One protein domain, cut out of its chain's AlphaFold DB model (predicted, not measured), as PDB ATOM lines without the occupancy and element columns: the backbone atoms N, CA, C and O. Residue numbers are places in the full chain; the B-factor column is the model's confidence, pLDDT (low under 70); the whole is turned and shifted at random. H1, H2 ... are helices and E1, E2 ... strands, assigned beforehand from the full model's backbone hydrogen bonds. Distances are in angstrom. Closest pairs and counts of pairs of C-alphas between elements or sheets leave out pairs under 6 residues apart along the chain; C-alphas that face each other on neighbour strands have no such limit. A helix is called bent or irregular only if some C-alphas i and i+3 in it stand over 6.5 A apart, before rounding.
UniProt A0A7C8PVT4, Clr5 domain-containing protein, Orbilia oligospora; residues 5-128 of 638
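AT A GLANCE: This is residues 5 to 128 of the 638 residues of the protein "Clr5 domain-containing protein" of Orbilia oligospora (UniProt A0A7C8PVT4). The model has two lobes joined by the stretch from residue 55 to 62: one is a short ribbon of two antiparallel strands, E1 and E2, with helices H5 and H6 near it and H7 farther out; the other is a helical hairpin of H2 and H3 with H4 set across it and H1 leading in. The printed part has 124 residues, with seven named helices and two named strands in the order H1 H2 H3 H4 H5 E1 H6 H7 E2; the class is mostly helix. It is loose, with a radius of gyration of the C-alphas of 17.4 A, and elongated, spanning 51 by 32 by 22 A.

HOW THE PARTS SIT: E1, residues 81 to 84, and E2, residues 124 to 127, are antiparallel neighbours at 153 degrees, with N 83 and O 125 at 2.8 A and N 81 and O 127 at 2.9 A, within hydrogen-bond range. Residues 83 to 84 of E1 also pair, antiparallel, with residues 87 to 88. The closest C-alphas of E2 and H5, residues 63 to 75, are those of Ile 124 and Glu 65, 7.7 A apart. With its residues 66 to 70 alone, H5 only just touches H6, residues 91 to 100, with 3 pairs of C-alphas within 8 A, the closest being Tyr 66 and Leu 98 at 6.2 A. Their steep tilt of 69 degrees, opposite ways, is only just short of about perpendicular. H7, residues 106 to 111, touches no helix. H2, residues 15 to 23, and H3, residues 28 to 38, form a helical hairpin; they touch at a steep tilt of 40 degrees, opposite ways, with the C-alphas of Gly 21 and Ile 31 closest at 6.3 A. H4, residues 45 to 54, touches H3 at 78 degrees, about perpendicular, with the C-alphas of Gln 28 and Ile 45 closest at 6.2 A. H1, residues 5 to 13, and H2 meet only through their link. H4 and H5 are apart. In H1, H2, H3, H4, H6 and H7 every O i to N i+4 pair is within hydrogen-bond range; in H5 7 of 9 are.

IN THESE COORDINATES: E1 and E2 are each 10.2 A from first to last C-alpha; E2 ends at C-alpha 127, (123.824, 114.088, 100.466). H5 is 19.9 A long and only just irregular, C-alphas 71 and 74 being 6.9 A apart. H3 is 15.2 A long, H4 14.1 A and H6 14.0 A. H1 begins at C-alpha 5, (100.508, 92.669, 77.172).

THE WHOLE: The C-alphas farthest apart, those of Gly 40 and Tyr 107, are 53.0 A apart. The printed part has no cut. The link from H7 to E2, residues 112 to 123, is long. The mean pLDDT of the printed part is 89.3; residue 5, residues 110 to 115 and residues 117 to 121 are under 70.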
ATOM      1  N   ARG A   5      99.750  93.175  76.019       61.22
ATOM      2  CA  ARG A   5     100.508  92.669  77.172       61.22
ATOM      3  C   ARG A   5     102.025  92.727  76.935       61.22
ATOM      4  O   ARG A   5     102.696  93.394  77.710       61.22
ATOM      5  N   SER A   6     102.543  92.186  75.818       73.38
ATOM      6  CA  SER A   6     104.005  92.134  75.585       73.38
ATOM      7  C   SER A   6     104.650  93.519  75.596       73.38
ATOM      8  O   SER A   6     105.741  93.691  76.123       73.38
ATOM      9  N   LEU A   7     103.952  94.533  75.075       74.00
ATOM     10  CA  LEU A   7     104.436  95.913  75.084       74.00
ATOM     11  C   LEU A   7     104.549  96.498  76.497       74.00
ATOM     12  O   LEU A   7     105.433  97.318  76.727       74.00
ATOM     13  N   ILE A   8     103.679  96.118  77.438       77.62
ATOM     14  CA  ILE A   8     103.769  96.569  78.837       77.62
ATOM     15  C   ILE A   8     105.022  95.983  79.491       77.62
ATOM     16  O   ILE A   8     105.757  96.723  80.148       77.62
ATOM     17  N   ASP A   9     105.281  94.699  79.244       83.94
ATOM     18  CA  ASP A   9     106.415  93.958  79.795       83.94
ATOM     19  C   ASP A   9     107.749  94.461  79.197       83.94
ATOM     20  O   ASP A   9     108.682  94.762  79.942       83.94
ATOM     21  N   GLU A  10     107.797  94.706  77.876       92.62
ATOM     22  CA  GLU A  10     108.932  95.334  77.169       92.62
ATOM     23  C   GLU A  10     109.320  96.704  77.792       92.62
ATOM     24  O   GLU A  10     110.504  96.988  77.991       92.62
ATOM     25  N   TRP A  11     108.354  97.552  78.189       95.81
ATOM     26  CA  TRP A  11     108.655  98.810  78.908       95.81
ATOM     27  C   TRP A  11     109.209  98.597  80.325       95.81
ATOM     28  O   TRP A  11     109.873  99.498  80.843       95.81
ATOM     29  N   GLY A  12     108.907  97.467  80.967       93.38
ATOM     30  CA  GLY A  12     109.427  97.113  82.287       93.38
ATOM     31  C   GLY A  12     110.917  96.794  82.220       93.38
ATOM     32  O   GLY A  12     111.716  97.451  82.889       93.38
ATOM     33  N   SER A  13     111.295  95.858  81.343       95.62
ATOM     34  CA  SER A  13     112.679  95.400  81.155       95.62
ATOM     35  C   SER A  13     113.662  96.528  80.823       95.62
ATOM     36  O   SER A  13     114.803  96.504  81.278       95.62
ATOM     37  N   HIS A  14     113.228  97.547  80.075       96.81
ATOM     38  CA  HIS A  14     114.084  98.670  79.668       96.81
ATOM     39  C   HIS A  14     113.954  99.927  80.548       96.81
ATOM     40  O   HIS A  14     114.585 100.945  80.253       96.81
ATOM     41  N   ARG A  15     113.165  99.890  81.636       95.25
ATOM     42  CA  ARG A  15     112.884 101.067  82.481       95.25
ATOM     43  C   ARG A  15     114.154 101.743  82.999       95.25
ATOM     44  O   ARG A  15     114.267 102.963  82.899       95.25
ATOM     45  N   ASN A  16     115.108 100.972  83.516       93.69
ATOM     46  CA  ASN A  16     116.304 101.536  84.143       93.69
ATOM     47  C   ASN A  16     117.232 102.202  83.113       93.69
ATOM     48  O   ASN A  16     117.651 103.331  83.346       93.69
ATOM     49  N   GLU A  17     117.469 101.586  81.948       96.19
ATOM     50  CA  GLU A  17     118.299 102.182  80.884       96.19
ATOM     51  C   GLU A  17     117.650 103.438  80.277       96.19
ATOM     52  O   GLU A  17     118.331 104.427  80.003       96.19
ATOM     53  N   ILE A  18     116.315 103.464  80.146       96.88
ATOM     54  CA  ILE A  18     115.581 104.678  79.750       96.88
ATOM     55  C   ILE A  18     115.813 105.816  80.750       96.88
ATOM     56  O   ILE A  18     116.090 106.946  80.341       96.88
ATOM     57  N   ILE A  19     115.657 105.540  82.047       94.44
ATOM     58  CA  ILE A  19     115.751 106.555  83.100       94.44
ATOM     59  C   ILE A  19     117.197 107.038  83.243       94.44
ATOM     60  O   ILE A  19     117.431 108.246  83.213       94.44
ATOM     61  N   LEU A  20     118.160 106.117  83.306       91.81
ATOM     62  CA  LEU A  20     119.586 106.419  83.395       91.81
ATOM     63  C   LEU A  20     120.059 107.201  82.164       91.81
ATOM     64  O   LEU A  20     120.607 108.291  82.306       91.81
ATOM     65  N   GLY A  21     119.766 106.718  80.953       94.69
ATOM     66  CA  GLY A  21     120.090 107.420  79.711       94.69
ATOM     67  C   GLY A  21     119.460 108.814  79.643       94.69
ATOM     68  O   GLY A  21     120.118 109.772  79.234       94.69
ATOM     69  N   TYR A  22     118.212 108.972  80.097       94.88
ATOM     70  CA  TYR A  22     117.574 110.284  80.185       94.88
ATOM     71  C   TYR A  22     118.295 111.195  81.182       94.88
ATOM     72  O   TYR A  22     118.638 112.319  80.820       94.88
ATOM     73  N   LEU A  23     118.569 110.748  82.405       88.12
ATOM     74  CA  LEU A  23     119.101 111.611  83.464       88.12
ATOM     75  C   LEU A  23     120.605 111.908  83.312       88.12
ATOM     76  O   LEU A  23     120.993 113.053  83.535       88.12
ATOM     77  N   LEU A  24     121.389 110.993  82.726       88.31
ATOM     78  CA  LEU A  24     122.743 111.246  82.186       88.31
ATOM     79  C   LEU A  24     122.761 112.207  80.978       88.31
ATOM     80  O   LEU A  24     123.785 112.405  80.326       88.31
ATOM     81  N   GLY A  25     121.626 112.816  80.636       90.00
ATOM     82  CA  GLY A  25     121.553 113.909  79.678       90.00
ATOM     83  C   GLY A  25     121.322 113.490  78.230       90.00
ATOM     84  O   GLY A  25     120.964 114.380  77.450       90.00
ATOM     85  N   ARG A  26     121.397 112.191  77.872       94.75
ATOM     86  CA  ARG A  26     121.162 111.718  76.491       94.75
ATOM     87  C   ARG A  26     119.837 112.276  75.953       94.75
ATOM     88  O   ARG A  26     118.850 112.471  76.681       94.75
ATOM     89  N   THR A  27     119.813 112.581  74.661       95.94
ATOM     90  CA  THR A  27     118.596 113.022  73.969       95.94
ATOM     91  C   THR A  27     117.611 111.861  73.830       95.94
ATOM     92  O   THR A  27     117.998 110.695  73.784       95.94
ATOM     93  N   GLN A  28     116.317 112.162  73.711       96.44
ATOM     94  CA  GLN A  28     115.297 111.131  73.478       96.44
ATOM     95  C   GLN A  28     115.468 110.415  72.128       96.44
ATOM     96  O   GLN A  28     115.038 109.274  72.000       96.44
ATOM     97  N   ALA A  29     116.129 111.051  71.152       97.44
ATOM     98  CA  ALA A  29     116.562 110.396  69.923       97.44
ATOM     99  C   ALA A  29     117.630 109.328  70.216       97.44
ATOM    100  O   ALA A  29     117.398 108.163  69.924       97.44
ATOM    101  N   GLN A  30     118.723 109.692  70.900       97.88
ATOM    102  CA  GLN A  30     119.774 108.741  71.299       97.88
ATOM    103  C   GLN A  30     119.223 107.572  72.127       97.88
ATOM    104  O   GLN A  30     119.546 106.432  71.831       97.88
ATOM    105  N   ILE A  31     118.348 107.824  73.109       97.81
ATOM    106  CA  ILE A  31     117.739 106.756  73.928       97.81
ATOM    107  C   ILE A  31     116.887 105.819  73.060       97.81
ATOM    108  O   ILE A  31     117.020 104.604  73.155       97.81
ATOM    109  N   LYS A  32     116.046 106.370  72.174       97.81
ATOM    110  CA  LYS A  32     115.274 105.587  71.197       97.81
ATOM    111  C   LYS A  32     116.183 104.748  70.293       97.81
ATOM    112  O   LYS A  32     115.829 103.617  69.978       97.81
ATOM    113  N   ASP A  33     117.301 105.302  69.836       97.75
ATOM    114  CA  ASP A  33     118.179 104.634  68.875       97.75
ATOM    115  C   ASP A  33     119.067 103.570  69.545       97.75
ATOM    116  O   ASP A  33     119.192 102.487  68.984       97.75
ATOM    117  N   THR A  34     119.530 103.785  70.783       97.75
ATOM    118  CA  THR A  34     120.055 102.734  71.685       97.75
ATOM    119  C   THR A  34     119.046 101.591  71.830       97.75
ATOM    120  O   THR A  34     119.340 100.455  71.473       97.75
ATOM    121  N   LEU A  35     117.805 101.887  72.237       97.38
ATOM    122  CA  LEU A  35     116.765 100.866  72.435       97.38
ATOM    123  C   LEU A  35     116.444 100.085  71.156       97.38
ATOM    124  O   LEU A  35     116.292  98.865  71.192       97.38
ATOM    125  N   LYS A  36     116.392 100.771  70.012       97.50
ATOM    126  CA  LYS A  36     116.178 100.159  68.699       97.50
ATOM    127  C   LYS A  36     117.346  99.262  68.272       97.50
ATOM    128  O   LYS A  36     117.089  98.221  67.672       97.50
ATOM    129  N   ASN A  37     118.589  99.684  68.504       97.62
ATOM    130  CA  ASN A  37     119.777  99.033  67.947       97.62
ATOM    131  C   ASN A  37     120.309  97.905  68.846       97.62
ATOM    132  O   ASN A  37     120.662  96.852  68.331       97.62
ATOM    133  N   GLU A  38     120.339  98.110  70.164       97.50
ATOM    134  CA  GLU A  38     120.892  97.157  71.140       97.50
ATOM    135  C   GLU A  38     119.841  96.130  71.598       97.50
ATOM    136  O   GLU A  38     120.157  94.959  71.785       97.50
ATOM    137  N   TYR A  39     118.574  96.548  71.725       96.25
ATOM    138  CA  TYR A  39     117.488  95.723  72.282       96.25
ATOM    139  C   TYR A  39     116.358  95.420  71.281       96.25
ATOM    140  O   TYR A  39     115.370  94.776  71.623       96.25
ATOM    141  N   GLY A  40     116.444  95.919  70.041       96.50
ATOM    142  CA  GLY A  40     115.389  95.770  69.028       96.50
ATOM    143  C   GLY A  40     114.077  96.517  69.333       96.50
ATOM    144  O   GLY A  40     113.106  96.387  68.580       96.50
ATOM    145  N   PHE A  41     114.021  97.308  70.410       96.94
ATOM    146  CA  PHE A  41     112.805  97.907  70.961       96.94
ATOM    147  C   PHE A  41     112.413  99.188  70.203       96.94
ATOM    148  O   PHE A  41     112.858 100.304  70.483       96.94
ATOM    149  N   LYS A  42     111.575  99.015  69.174       97.00
ATOM    150  CA  LYS A  42     111.170 100.062  68.215       97.00
ATOM    151  C   LYS A  42     110.114 101.016  68.795       97.00
ATOM    152  O   LYS A  42     108.928 100.891  68.496       97.00
ATOM    153  N   ILE A  43     110.552 102.008  69.569       96.75
ATOM    154  CA  ILE A  43     109.684 103.057  70.139       96.75
ATOM    155  C   ILE A  43     109.722 104.387  69.368       96.75
ATOM    156  O   ILE A  43     110.683 104.715  68.670       96.75
ATOM    157  N   THR A  44     108.681 105.206  69.538       97.62
ATOM    158  CA  THR A  44     108.657 106.614  69.102       97.62
ATOM    159  C   THR A  44     109.019 107.568  70.244       97.62
ATOM    160  O   THR A  44     108.790 107.273  71.418       97.62
ATOM    161  N   ILE A  45     109.520 108.763  69.906       97.38
ATOM    162  CA  ILE A  45     109.869 109.802  70.896       97.38
ATOM    163  C   ILE A  45     108.653 110.185  71.758       97.38
ATOM    164  O   ILE A  45     108.784 110.279  72.971       97.38
ATOM    165  N   LYS A  46     107.453 110.292  71.168       96.31
ATOM    166  CA  LYS A  46     106.217 110.615  71.907       96.31
ATOM    167  C   LYS A  46     105.824 109.542  72.926       96.31
ATOM    168  O   LYS A  46     105.313 109.871  73.993       96.31
ATOM    169  N   GLN A  47     106.068 108.262  72.627       96.00
ATOM    170  CA  GLN A  47     105.857 107.185  73.600       96.00
ATOM    171  C   GLN A  47     106.884 107.260  74.738       96.00
ATOM    172  O   GLN A  47     106.510 107.085  75.894       96.00
ATOM    173  N   LEU A  48     108.145 107.587  74.431       97.06
ATOM    174  CA  LEU A  48     109.196 107.788  75.431       97.06
ATOM    175  C   LEU A  48     108.889 108.984  76.354       97.06
ATOM    176  O   LEU A  48     108.974 108.853  77.571       97.06
ATOM    177  N   GLU A  49     108.464 110.121  75.794       95.19
ATOM    178  CA  GLU A  49     107.967 111.288  76.543       95.19
ATOM    179  C   GLU A  49     106.793 110.921  77.459       95.19
ATOM    180  O   GLU A  49     106.797 111.260  78.645       95.19
ATOM    181  N   TYR A  50     105.803 110.199  76.924       95.12
ATOM    182  CA  TYR A  50     104.646 109.749  77.690       95.12
ATOM    183  C   TYR A  50     105.049 108.808  78.831       95.12
ATOM    184  O   TYR A  50     104.574 108.986  79.952       95.12
ATOM    185  N   ARG A  51     105.952 107.843  78.596       95.94
ATOM    186  CA  ARG A  51     106.373 106.882  79.626       95.94
ATOM    187  C   ARG A  51     107.238 107.527  80.712       95.94
ATOM    188  O   ARG A  51     106.976 107.287  81.885       95.94
ATOM    189  N   LEU A  52     108.162 108.421  80.350       95.19
ATOM    190  CA  LEU A  52     108.918 109.235  81.314       95.19
ATOM    191  C   LEU A  52     107.982 110.075  82.197       95.19
ATOM    192  O   LEU A  52     108.139 110.082  83.417       95.19
ATOM    193  N   LYS A  53     106.959 110.714  81.604       93.12
ATOM    194  CA  LYS A  53     105.934 111.460  82.351       93.12
ATOM    195  C   LYS A  53     105.118 110.555  83.284       93.12
ATOM    196  O   LYS A  53     104.870 110.938  84.420       93.12
ATOM    197  N   GLN A  54     104.716 109.369  82.821       91.81
ATOM    198  CA  GLN A  54     103.985 108.374  83.621       91.81
ATOM    199  C   GLN A  54     104.821 107.815  84.785       91.81
ATOM    200  O   GLN A  54     104.267 107.479  85.822       91.81
ATOM    201  N   TRP A  55     106.148 107.755  84.647       92.56
ATOM    202  CA  TRP A  55     107.071 107.384  85.727       92.56
ATOM    203  C   TRP A  55     107.483 108.562  86.633       92.56
ATOM    204  O   TRP A  55     108.346 108.383  87.486       92.56
ATOM    205  N   GLY A  56     106.923 109.765  86.445       91.69
ATOM    206  CA  GLY A  56     107.272 110.962  87.226       91.69
ATOM    207  C   GLY A  56     108.667 111.542  86.944       91.69
ATOM    208  O   GLY A  56     109.090 112.492  87.603       91.69
ATOM    209  N   ILE A  57     109.392 111.008  85.956       92.44
ATOM    210  CA  ILE A  57     110.798 111.335  85.702       92.44
ATOM    211  C   ILE A  57     110.905 112.663  84.946       92.44
ATOM    212  O   ILE A  57     110.621 112.750  83.748       92.44
ATOM    213  N   ARG A  58     111.360 113.711  85.646       91.56
ATOM    214  CA  ARG A  58     111.594 115.051  85.088       91.56
ATOM    215  C   ARG A  58     113.081 115.398  85.080       91.56
ATOM    216  O   ARG A  58     113.754 115.307  86.096       91.56
ATOM    217  N   LYS A  59     113.589 115.885  83.940       86.38
ATOM    218  CA  LYS A  59     114.975 116.384  83.828       86.38
ATOM    219  C   LYS A  59     115.239 117.613  84.704       86.38
ATOM    220  O   LYS A  59     116.393 117.888  85.008       86.38
ATOM    221  N   ASN A  60     114.214 118.405  85.019       89.38
ATOM    222  CA  ASN A  60     114.353 119.726  85.627       89.38
ATOM    223  C   ASN A  60     113.467 119.832  86.872       89.38
ATOM    224  O   ASN A  60     112.276 119.534  86.785       89.38
ATOM    225  N   LEU A  61     114.037 120.343  87.963       93.81
ATOM    226  CA  LEU A  61     113.298 120.835  89.125       93.81
ATOM    227  C   LEU A  61     112.291 121.922  88.700       93.81
ATOM    228  O   LEU A  61     112.578 122.758  87.834       93.81
ATOM    229  N   THR A  62     111.118 121.919  89.323       94.12
ATOM    230  CA  THR A  62     110.122 122.992  89.261       94.12
ATOM    231  C   THR A  62     110.536 124.178  90.132       94.12
ATOM    232  O   THR A  62     111.416 124.085  90.987       94.12
ATOM    233  N   GLN A  63     109.852 125.313  89.960       94.31
ATOM    234  CA  GLN A  63     110.068 126.499  90.790       94.31
ATOM    235  C   GLN A  63     109.886 126.214  92.294       94.31
ATOM    236  O   GLN A  63     110.638 126.775  93.081       94.31
ATOM    237  N   ARG A  64     108.951 125.331  92.697       90.81
ATOM    238  CA  ARG A  64     108.721 124.963  94.111       90.81
ATOM    239  C   ARG A  64     109.931 124.255  94.712       90.81
ATOM    240  O   ARG A  64     110.395 124.648  95.775       90.81
ATOM    241  N   GLU A  65     110.479 123.279  93.994       94.88
ATOM    242  CA  GLU A  65     111.657 122.522  94.429       94.88
ATOM    243  C   GLU A  65     112.887 123.437  94.582       94.88
ATOM    244  O   GLU A  65     113.600 123.340  95.577       94.88
ATOM    245  N   TYR A  66     113.086 124.415  93.686       96.06
ATOM    246  CA  TYR A  66     114.134 125.430  93.878       96.06
ATOM    247  C   TYR A  66     113.925 126.303  95.126       96.06
ATOM    248  O   TYR A  66     114.913 126.735  95.710       96.06
ATOM    249  N   GLN A  67     112.685 126.562  95.567       94.69
ATOM    250  CA  GLN A  67     112.441 127.289  96.824       94.69
ATOM    251  C   GLN A  67     112.741 126.427  98.061       94.69
ATOM    252  O   GLN A  67     113.304 126.946  99.020       94.69
ATOM    253  N   ILE A  68     112.451 125.118  98.022       93.25
ATOM    254  CA  ILE A  68     112.867 124.164  99.071       93.25
ATOM    255  C   ILE A  68     114.396 124.171  99.198       93.25
ATOM    256  O   ILE A  68     114.937 124.345 100.288       93.25
ATOM    257  N   ILE A  69     115.100 124.077  98.068       95.06
ATOM    258  CA  ILE A  69     116.566 124.091  98.028       95.06
ATOM    259  C   ILE A  69     117.125 125.447  98.509       95.06
ATOM    260  O   ILE A  69     118.058 125.467  99.308       95.06
ATOM    261  N   HIS A  70     116.523 126.585  98.132       94.94
ATOM    262  CA  HIS A  70     116.882 127.909  98.679       94.94
ATOM    263  C   HIS A  70     116.667 128.033 100.198       94.94
ATOM    264  O   HIS A  70     117.358 128.835 100.826       94.94
ATOM    265  N   LYS A  71     115.736 127.273 100.799       93.50
ATOM    266  CA  LYS A  71     115.551 127.234 102.262       93.50
ATOM    267  C   LYS A  71     116.689 126.477 102.957       93.50
ATOM    268  O   LYS A  71     117.104 126.897 104.031       93.50
ATOM    269  N   GLN A  72     117.205 125.404 102.349       93.12
ATOM    270  CA  GLN A  72     118.205 124.524 102.976       93.12
ATOM    271  C   GLN A  72     119.671 124.865 102.639       93.12
ATOM    272  O   GLN A  72     120.554 124.589 103.449       93.12
ATOM    273  N   ILE A  73     119.951 125.533 101.512       91.38
ATOM    274  CA  ILE A  73     121.313 125.968 101.135       91.38
ATOM    275  C   ILE A  73     122.055 126.743 102.244       91.38
ATOM    276  O   ILE A  73     123.218 126.422 102.478       91.38
ATOM    277  N   PRO A  74     121.449 127.714 102.962       90.06
ATOM    278  CA  PRO A  74     122.147 128.451 104.021       90.06
ATOM    279  C   PRO A  74     122.621 127.581 105.195       90.06
ATOM    280  O   PRO A  74     123.533 127.976 105.913       90.06
ATOM    281  N   THR A  75     122.010 126.408 105.388       89.75
ATOM    282  CA  THR A  75     122.368 125.434 106.432       89.75
ATOM    283  C   THR A  75     123.280 124.305 105.936       89.75
ATOM    284  O   THR A  75     123.632 123.424 106.717       89.75
ATOM    285  N   MET A  76     123.658 124.294 104.652       88.00
ATOM    286  CA  MET A  76     124.369 123.176 104.025       88.00
ATOM    287  C   MET A  76     125.850 123.477 103.752       88.00
ATOM    288  O   MET A  76     126.181 124.551 103.243       88.00
ATOM    289  N   PRO A  77     126.759 122.522 104.026       89.75
ATOM    290  CA  PRO A  77     128.132 122.579 103.538       89.75
ATOM    291  C   PRO A  77     128.207 122.741 102.014       89.75
ATOM    292  O   PRO A  77     127.393 122.207 101.265       89.75
ATOM    293  N   GLN A  78     129.248 123.420 101.525       86.69
ATOM    294  CA  GLN A  78     129.448 123.647 100.082       86.69
ATOM    295  C   GLN A  78     129.618 122.348  99.266       86.69
ATOM    296  O   GLN A  78     129.469 122.366  98.046       86.69
ATOM    297  N   SER A  79     129.922 121.231  99.936       89.06
ATOM    298  CA  SER A  79     130.048 119.884  99.376       89.06
ATOM    299  C   SER A  79     128.731 119.098  99.299       89.06
ATOM    300  O   SER A  79     128.756 117.947  98.868       89.06
ATOM    301  N   THR A  80     127.590 119.655  99.722       92.50
ATOM    302  CA  THR A  80     126.304 118.942  99.694       92.50
ATOM    303  C   THR A  80     125.777 118.791  98.266       92.50
ATOM    304  O   THR A  80     125.501 119.771  97.571       92.50
ATOM    305  N   PHE A  81     125.578 117.544  97.844       94.25
ATOM    306  CA  PHE A  81     124.974 117.191  96.565       94.25
ATOM    307  C   PHE A  81     123.446 117.125  96.694       94.25
ATOM    308  O   PHE A  81     122.919 116.534  97.636       94.25
ATOM    309  N   VAL A  82     122.727 117.703  95.727       94.31
ATOM    310  CA  VAL A  82     121.259 117.625  95.651       94.31
ATOM    311  C   VAL A  82     120.863 116.534  94.665       94.31
ATOM    312  O   VAL A  82     121.342 116.522  93.530       94.31
ATOM    313  N   TYR A  83     119.966 115.650  95.082       93.12
ATOM    314  CA  TYR A  83     119.425 114.552  94.290       93.12
ATOM    315  C   TYR A  83     117.939 114.795  93.993       93.12
ATOM    316  O   TYR A  83     117.231 115.429  94.776       93.12
ATOM    317  N   LEU A  84     117.469 114.290  92.850       92.44
ATOM    318  CA  LEU A  84     116.057 114.235  92.479       92.44
ATOM    319  C   LEU A  84     115.694 112.804  92.067       92.44
ATOM    320  O   LEU A  84     116.204 112.305  91.063       92.44
ATOM    321  N   ASN A  85     114.798 112.172  92.823       87.19
ATOM    322  CA  ASN A  85     114.400 110.767  92.689       87.19
ATOM    323  C   ASN A  85     115.623 109.831  92.641       87.19
ATOM    324  O   ASN A  85     115.735 109.010  91.736       87.19
ATOM    325  N   ASP A  86     116.559 110.028  93.575       87.69
ATOM    326  CA  ASP A  86     117.826 109.291  93.717       87.69
ATOM    327  C   ASP A  86     118.882 109.531  92.615       87.69
ATOM    328  O   ASP A  86     119.934 108.893  92.615       87.69
ATOM    329  N   PHE A  87     118.686 110.517  91.727       87.25
ATOM    330  CA  PHE A  87     119.693 110.923  90.733       87.25
ATOM    331  C   PHE A  87     120.330 112.284  91.063       87.25
ATOM    332  O   PHE A  87     119.596 113.253  91.275       87.25
ATOM    333  N   PRO A  88     121.672 112.408  91.060       91.06
ATOM    334  CA  PRO A  88     122.351 113.658  91.392       91.06
ATOM    335  C   PRO A  88     122.099 114.730  90.325       91.06
ATOM    336  O   PRO A  88     122.165 114.479  89.119       91.06
ATOM    337  N   ILE A  89     121.829 115.956  90.769       91.69
ATOM    338  CA  ILE A  89     121.593 117.110  89.900       91.69
ATOM    339  C   ILE A  89     122.941 117.795  89.621       91.69
ATOM    340  O   ILE A  89     123.570 118.264  90.569       91.69
ATOM    341  N   PRO A  90     123.386 117.929  88.353       90.56
ATOM    342  CA  PRO A  90     124.649 118.599  88.035       90.56
ATOM    343  C   PRO A  90     124.710 120.024  88.595       90.56
ATOM    344  O   PRO A  90     123.754 120.798  88.449       90.56
ATOM    345  N   GLN A  91     125.829 120.386  89.223       91.50
ATOM    346  CA  GLN A  91     125.934 121.603  90.032       91.50
ATOM    347  C   GLN A  91     125.722 122.878  89.199       91.50
ATOM    348  O   GLN A  91     125.056 123.815  89.634       91.50
ATOM    349  N   GLU A  92     126.171 122.904  87.943       91.44
ATOM    350  CA  GLU A  92     125.967 124.026  87.013       91.44
ATOM    351  C   GLU A  92     124.482 124.204  86.677       91.44
ATOM    352  O   GLU A  92     124.015 125.319  86.428       91.44
ATOM    353  N   LYS A  93     123.731 123.098  86.654       92.06
ATOM    354  CA  LYS A  93     122.291 123.081  86.399       92.06
ATOM    355  C   LYS A  93     121.514 123.556  87.620       92.06
ATOM    356  O   LYS A  93     120.609 124.377  87.457       92.06
ATOM    357  N   LEU A  94     121.903 123.098  88.810       94.19
ATOM    358  CA  LEU A  94     121.357 123.561  90.083       94.19
ATOM    359  C   LEU A  94     121.563 125.076  90.230       94.19
ATOM    360  O   LEU A  94     120.594 125.824  90.332       94.19
ATOM    361  N   GLN A  95     122.808 125.545  90.102       94.12
ATOM    362  CA  GLN A  95     123.183 126.961  90.178       94.12
ATOM    363  C   GLN A  95     122.457 127.828  89.135       94.12
ATOM    364  O   GLN A  95     121.934 128.897  89.456       94.12
ATOM    365  N   ARG A  96     122.349 127.364  87.880       95.25
ATOM    366  CA  ARG A  96     121.581 128.060  86.829       95.25
ATOM    367  C   ARG A  96     120.091 128.155  87.163       95.25
ATOM    368  O   ARG A  96     119.459 129.154  86.828       95.25
ATOM    369  N   GLY A  97     119.531 127.137  87.811       94.88
ATOM    370  CA  GLY A  97     118.146 127.124  88.272       94.88
ATOM    371  C   GLY A  97     117.894 128.054  89.459       94.88
ATOM    372  O   GLY A  97     116.962 128.854  89.405       94.88
ATOM    373  N   LEU A  98     118.770 128.039  90.465       95.50
ATOM    374  CA  LEU A  98     118.707 128.925  91.636       95.50
ATOM    375  C   LEU A  98     118.799 130.408  91.244       95.50
ATOM    376  O   LEU A  98     118.039 131.222  91.765       95.50
ATOM    377  N   ARG A  99     119.656 130.747  90.268       95.06
ATOM    378  CA  ARG A  99     119.727 132.094  89.664       95.06
ATOM    379  C   ARG A  99     118.464 132.470  88.880       95.06
ATOM    380  O   ARG A  99     118.104 133.640  88.835       95.06
ATOM    381  N   ARG A 100     117.794 131.499  88.247       95.94
ATOM    382  CA  ARG A 100     116.557 131.720  87.471       95.94
ATOM    383  C   ARG A 100     115.322 131.886  88.358       95.94
ATOM    384  O   ARG A 100     114.390 132.588  87.976       95.94
ATOM    385  N   TYR A 101     115.318 131.231  89.512       95.75
ATOM    386  CA  TYR A 101     114.239 131.249  90.492       95.75
ATOM    387  C   TYR A 101     114.800 131.705  91.848       95.75
ATOM    388  O   TYR A 101     114.984 130.865  92.728       95.75
ATOM    389  N   PRO A 102     115.109 133.005  92.030       94.12
ATOM    390  CA  PRO A 102     115.635 133.516  93.297       94.12
ATOM    391  C   PRO A 102     114.675 133.237  94.463       94.12
ATOM    392  O   PRO A 102     113.458 133.118  94.252       94.12
ATOM    393  N   ARG A 103     115.218 133.147  95.687       93.44
ATOM    394  CA  ARG A 103     114.437 132.960  96.922       93.44
ATOM    395  C   ARG A 103     113.318 134.002  96.985       93.44
ATOM    396  O   ARG A 103     113.574 135.203  96.952       93.44
ATOM    397  N   GLN A 104     112.077 133.536  97.035       90.00
ATOM    398  CA  GLN A 104     110.915 134.383  97.260       90.00
ATOM    399  C   GLN A 104     110.786 134.678  98.760       90.00
ATOM    400  O   GLN A 104     111.106 133.810  99.575       90.00
ATOM    401  N   PRO A 105     110.305 135.872  99.146       86.56
ATOM    402  CA  PRO A 105     109.948 136.134 100.531       86.56
ATOM    403  C   PRO A 105     108.750 135.263 100.927       86.56
ATOM    404  O   PRO A 105     107.856 135.006 100.118       86.56
ATOM    405  N   GLU A 106     108.732 134.809 102.176       78.25
ATOM    406  CA  GLU A 106     107.906 133.672 102.610       78.25
ATOM    407  C   GLU A 106     106.396 133.930 102.482       78.25
ATOM    408  O   GLU A 106     105.652 133.030 102.088       78.25
ATOM    409  N   TYR A 107     105.950 135.184 102.627       75.38
ATOM    410  CA  TYR A 107     104.557 135.578 102.379       75.38
ATOM    411  C   TYR A 107     104.069 135.264 100.948       75.38
ATOM    412  O   TYR A 107     102.891 134.971 100.755       75.38
ATOM    413  N   LYS A 108     104.951 135.259  99.933       75.44
ATOM    414  CA  LYS A 108     104.585 134.885  98.549       75.44
ATOM    415  C   LYS A 108     104.447 133.379  98.345       75.44
ATOM    416  O   LYS A 108     103.786 132.971  97.395       75.44
ATOM    417  N   LEU A 109     105.060 132.563  99.204       74.56
ATOM    418  CA  LEU A 109     104.865 131.113  99.188       74.56
ATOM    419  C   LEU A 109     103.471 130.797  99.750       74.56
ATOM    420  O   LEU A 109     102.670 130.165  99.065       74.56
ATOM    421  N   ILE A 110     103.147 131.373 100.915       69.62
ATOM    422  CA  ILE A 110     101.835 131.257 101.575       69.62
ATOM    423  C   ILE A 110     100.702 131.703 100.631       69.62
ATOM    424  O   ILE A 110      99.792 130.930 100.339       69.62
ATOM    425  N   LEU A 111     100.785 132.919 100.075       65.69
ATOM    426  CA  LEU A 111      99.759 133.464  99.170       65.69
ATOM    427  C   LEU A 111      99.723 132.798  97.782       65.69
ATOM    428  O   LEU A 111      98.751 132.957  97.048       65.69
ATOM    429  N   GLY A 112     100.763 132.055  97.389       65.50
ATOM    430  CA  GLY A 112     100.867 131.430  96.065       65.50
ATOM    431  C   GLY A 112     100.017 130.168  95.877       65.50
ATOM    432  O   GLY A 112     100.182 129.479  94.869       65.50
ATOM    433  N   ASN A 113      99.179 129.824  96.862       57.94
ATOM    434  CA  ASN A 113      98.581 128.498  97.057       57.94
ATOM    435  C   ASN A 113      99.633 127.365  97.045       57.94
ATOM    436  O   ASN A 113      99.364 126.219  96.683       57.94
ATOM    437  N   MET A 114     100.873 127.702  97.422       57.47
ATOM    438  CA  MET A 114     101.959 126.753  97.616       57.47
ATOM    439  C   MET A 114     101.914 126.338  99.084       57.47
ATOM    440  O   MET A 114     102.654 126.882  99.902       57.47
ATOM    441  N   GLY A 115     101.011 125.400  99.397       65.19
ATOM    442  CA  GLY A 115     100.844 124.832 100.741       65.19
ATOM    443  C   GLY A 115     102.161 124.322 101.339       65.19
ATOM    444  O   GLY A 115     103.167 124.246 100.624       65.19
ATOM    445  N   ASN A 116     102.146 123.997 102.637       71.00
ATOM    446  CA  ASN A 116     103.342 123.822 103.472       71.00
ATOM    447  C   ASN A 116     104.543 123.225 102.710       71.00
ATOM    448  O   ASN A 116     104.450 122.174 102.071       71.00
ATOM    449  N   LEU A 117     105.657 123.961 102.704       65.75
ATOM    450  CA  LEU A 117     106.743 123.746 101.745       65.75
ATOM    451  C   LEU A 117     107.489 122.420 101.982       65.75
ATOM    452  O   LEU A 117     108.181 121.940 101.089       65.75
ATOM    453  N   GLU A 118     107.342 121.847 103.176       64.62
ATOM    454  CA  GLU A 118     108.076 120.677 103.660       64.62
ATOM    455  C   GLU A 118     107.361 119.358 103.319       64.62
ATOM    456  O   GLU A 118     108.017 118.417 102.869       64.62
ATOM    457  N   ASP A 119     106.022 119.332 103.376       61.25
ATOM    458  CA  ASP A 119     105.172 118.156 103.083       61.25
ATOM    459  C   ASP A 119     105.240 117.668 101.621       61.25
ATOM    460  O   ASP A 119     104.739 116.600 101.285       61.25
ATOM    461  N   PHE A 120     105.855 118.449 100.728       58.25
ATOM    462  CA  PHE A 120     105.969 118.151  99.294       58.25
ATOM    463  C   PHE A 120     107.427 118.115  98.820       58.25
ATOM    464  O   PHE A 120     107.737 118.460  97.677       58.25
ATOM    465  N   SER A 121     108.318 117.700  99.717       69.44
ATOM    466  CA  SER A 121     109.724 117.402  99.436       69.44
ATOM    467  C   SER A 121     109.939 116.042  98.749       69.44
ATOM    468  O   SER A 121     111.078 115.723  98.414       69.44
ATOM    469  N   GLU A 122     108.872 115.270  98.482       75.88
ATOM    470  CA  GLU A 122     108.916 113.964  97.806       75.88
ATOM    471  C   GLU A 122     109.829 113.973  96.565       75.88
ATOM    472  O   GLU A 122     109.540 114.605  95.543       75.88
ATOM    473  N   GLY A 123     110.941 113.243  96.672       85.25
ATOM    474  CA  GLY A 123     111.940 113.091  95.620       85.25
ATOM    475  C   GLY A 123     113.185 113.969  95.755       85.25
ATOM    476  O   GLY A 123     114.179 113.635  95.119       85.25
ATOM    477  N   ILE A 124     113.202 115.037  96.564       93.56
ATOM    478  CA  ILE A 124     114.448 115.776  96.842       93.56
ATOM    479  C   ILE A 124     115.160 115.142  98.038       93.56
ATOM    480  O   ILE A 124     114.627 115.124  99.145       93.56
ATOM    481  N   SER A 125     116.397 114.697  97.835       93.75
ATOM    482  CA  SER A 125     117.302 114.301  98.916       93.75
ATOM    483  C   SER A 125     118.627 115.059  98.818       93.75
ATOM    484  O   SER A 125     119.013 115.558  97.757       93.75
ATOM    485  N   PHE A 126     119.305 115.205  99.954       94.62
ATOM    486  CA  PHE A 126     120.531 115.988 100.081       94.62
ATOM    487  C   PHE A 126     121.608 115.119 100.720       94.62
ATOM    488  O   PHE A 126     121.441 114.653 101.847       94.62
ATOM    489  N   LEU A 127     122.709 114.902 100.003       94.56
ATOM    490  CA  LEU A 127     123.824 114.088 100.466       94.56
ATOM    491  C   LEU A 127     125.029 114.985 100.727       94.56
ATOM    492  O   LEU A 127     125.721 115.422  99.806       94.56
ATOM    493  N   THR A 128     125.289 115.255 102.001       91.50
ATOM    494  CA  THR A 128     126.585 115.777 102.434       91.50
ATOM    495  C   THR A 128     127.533 114.581 102.540       91.50
ATOM    496  O   THR A 128     127.253 113.695 103.350       91.50
TER     497      THR A 128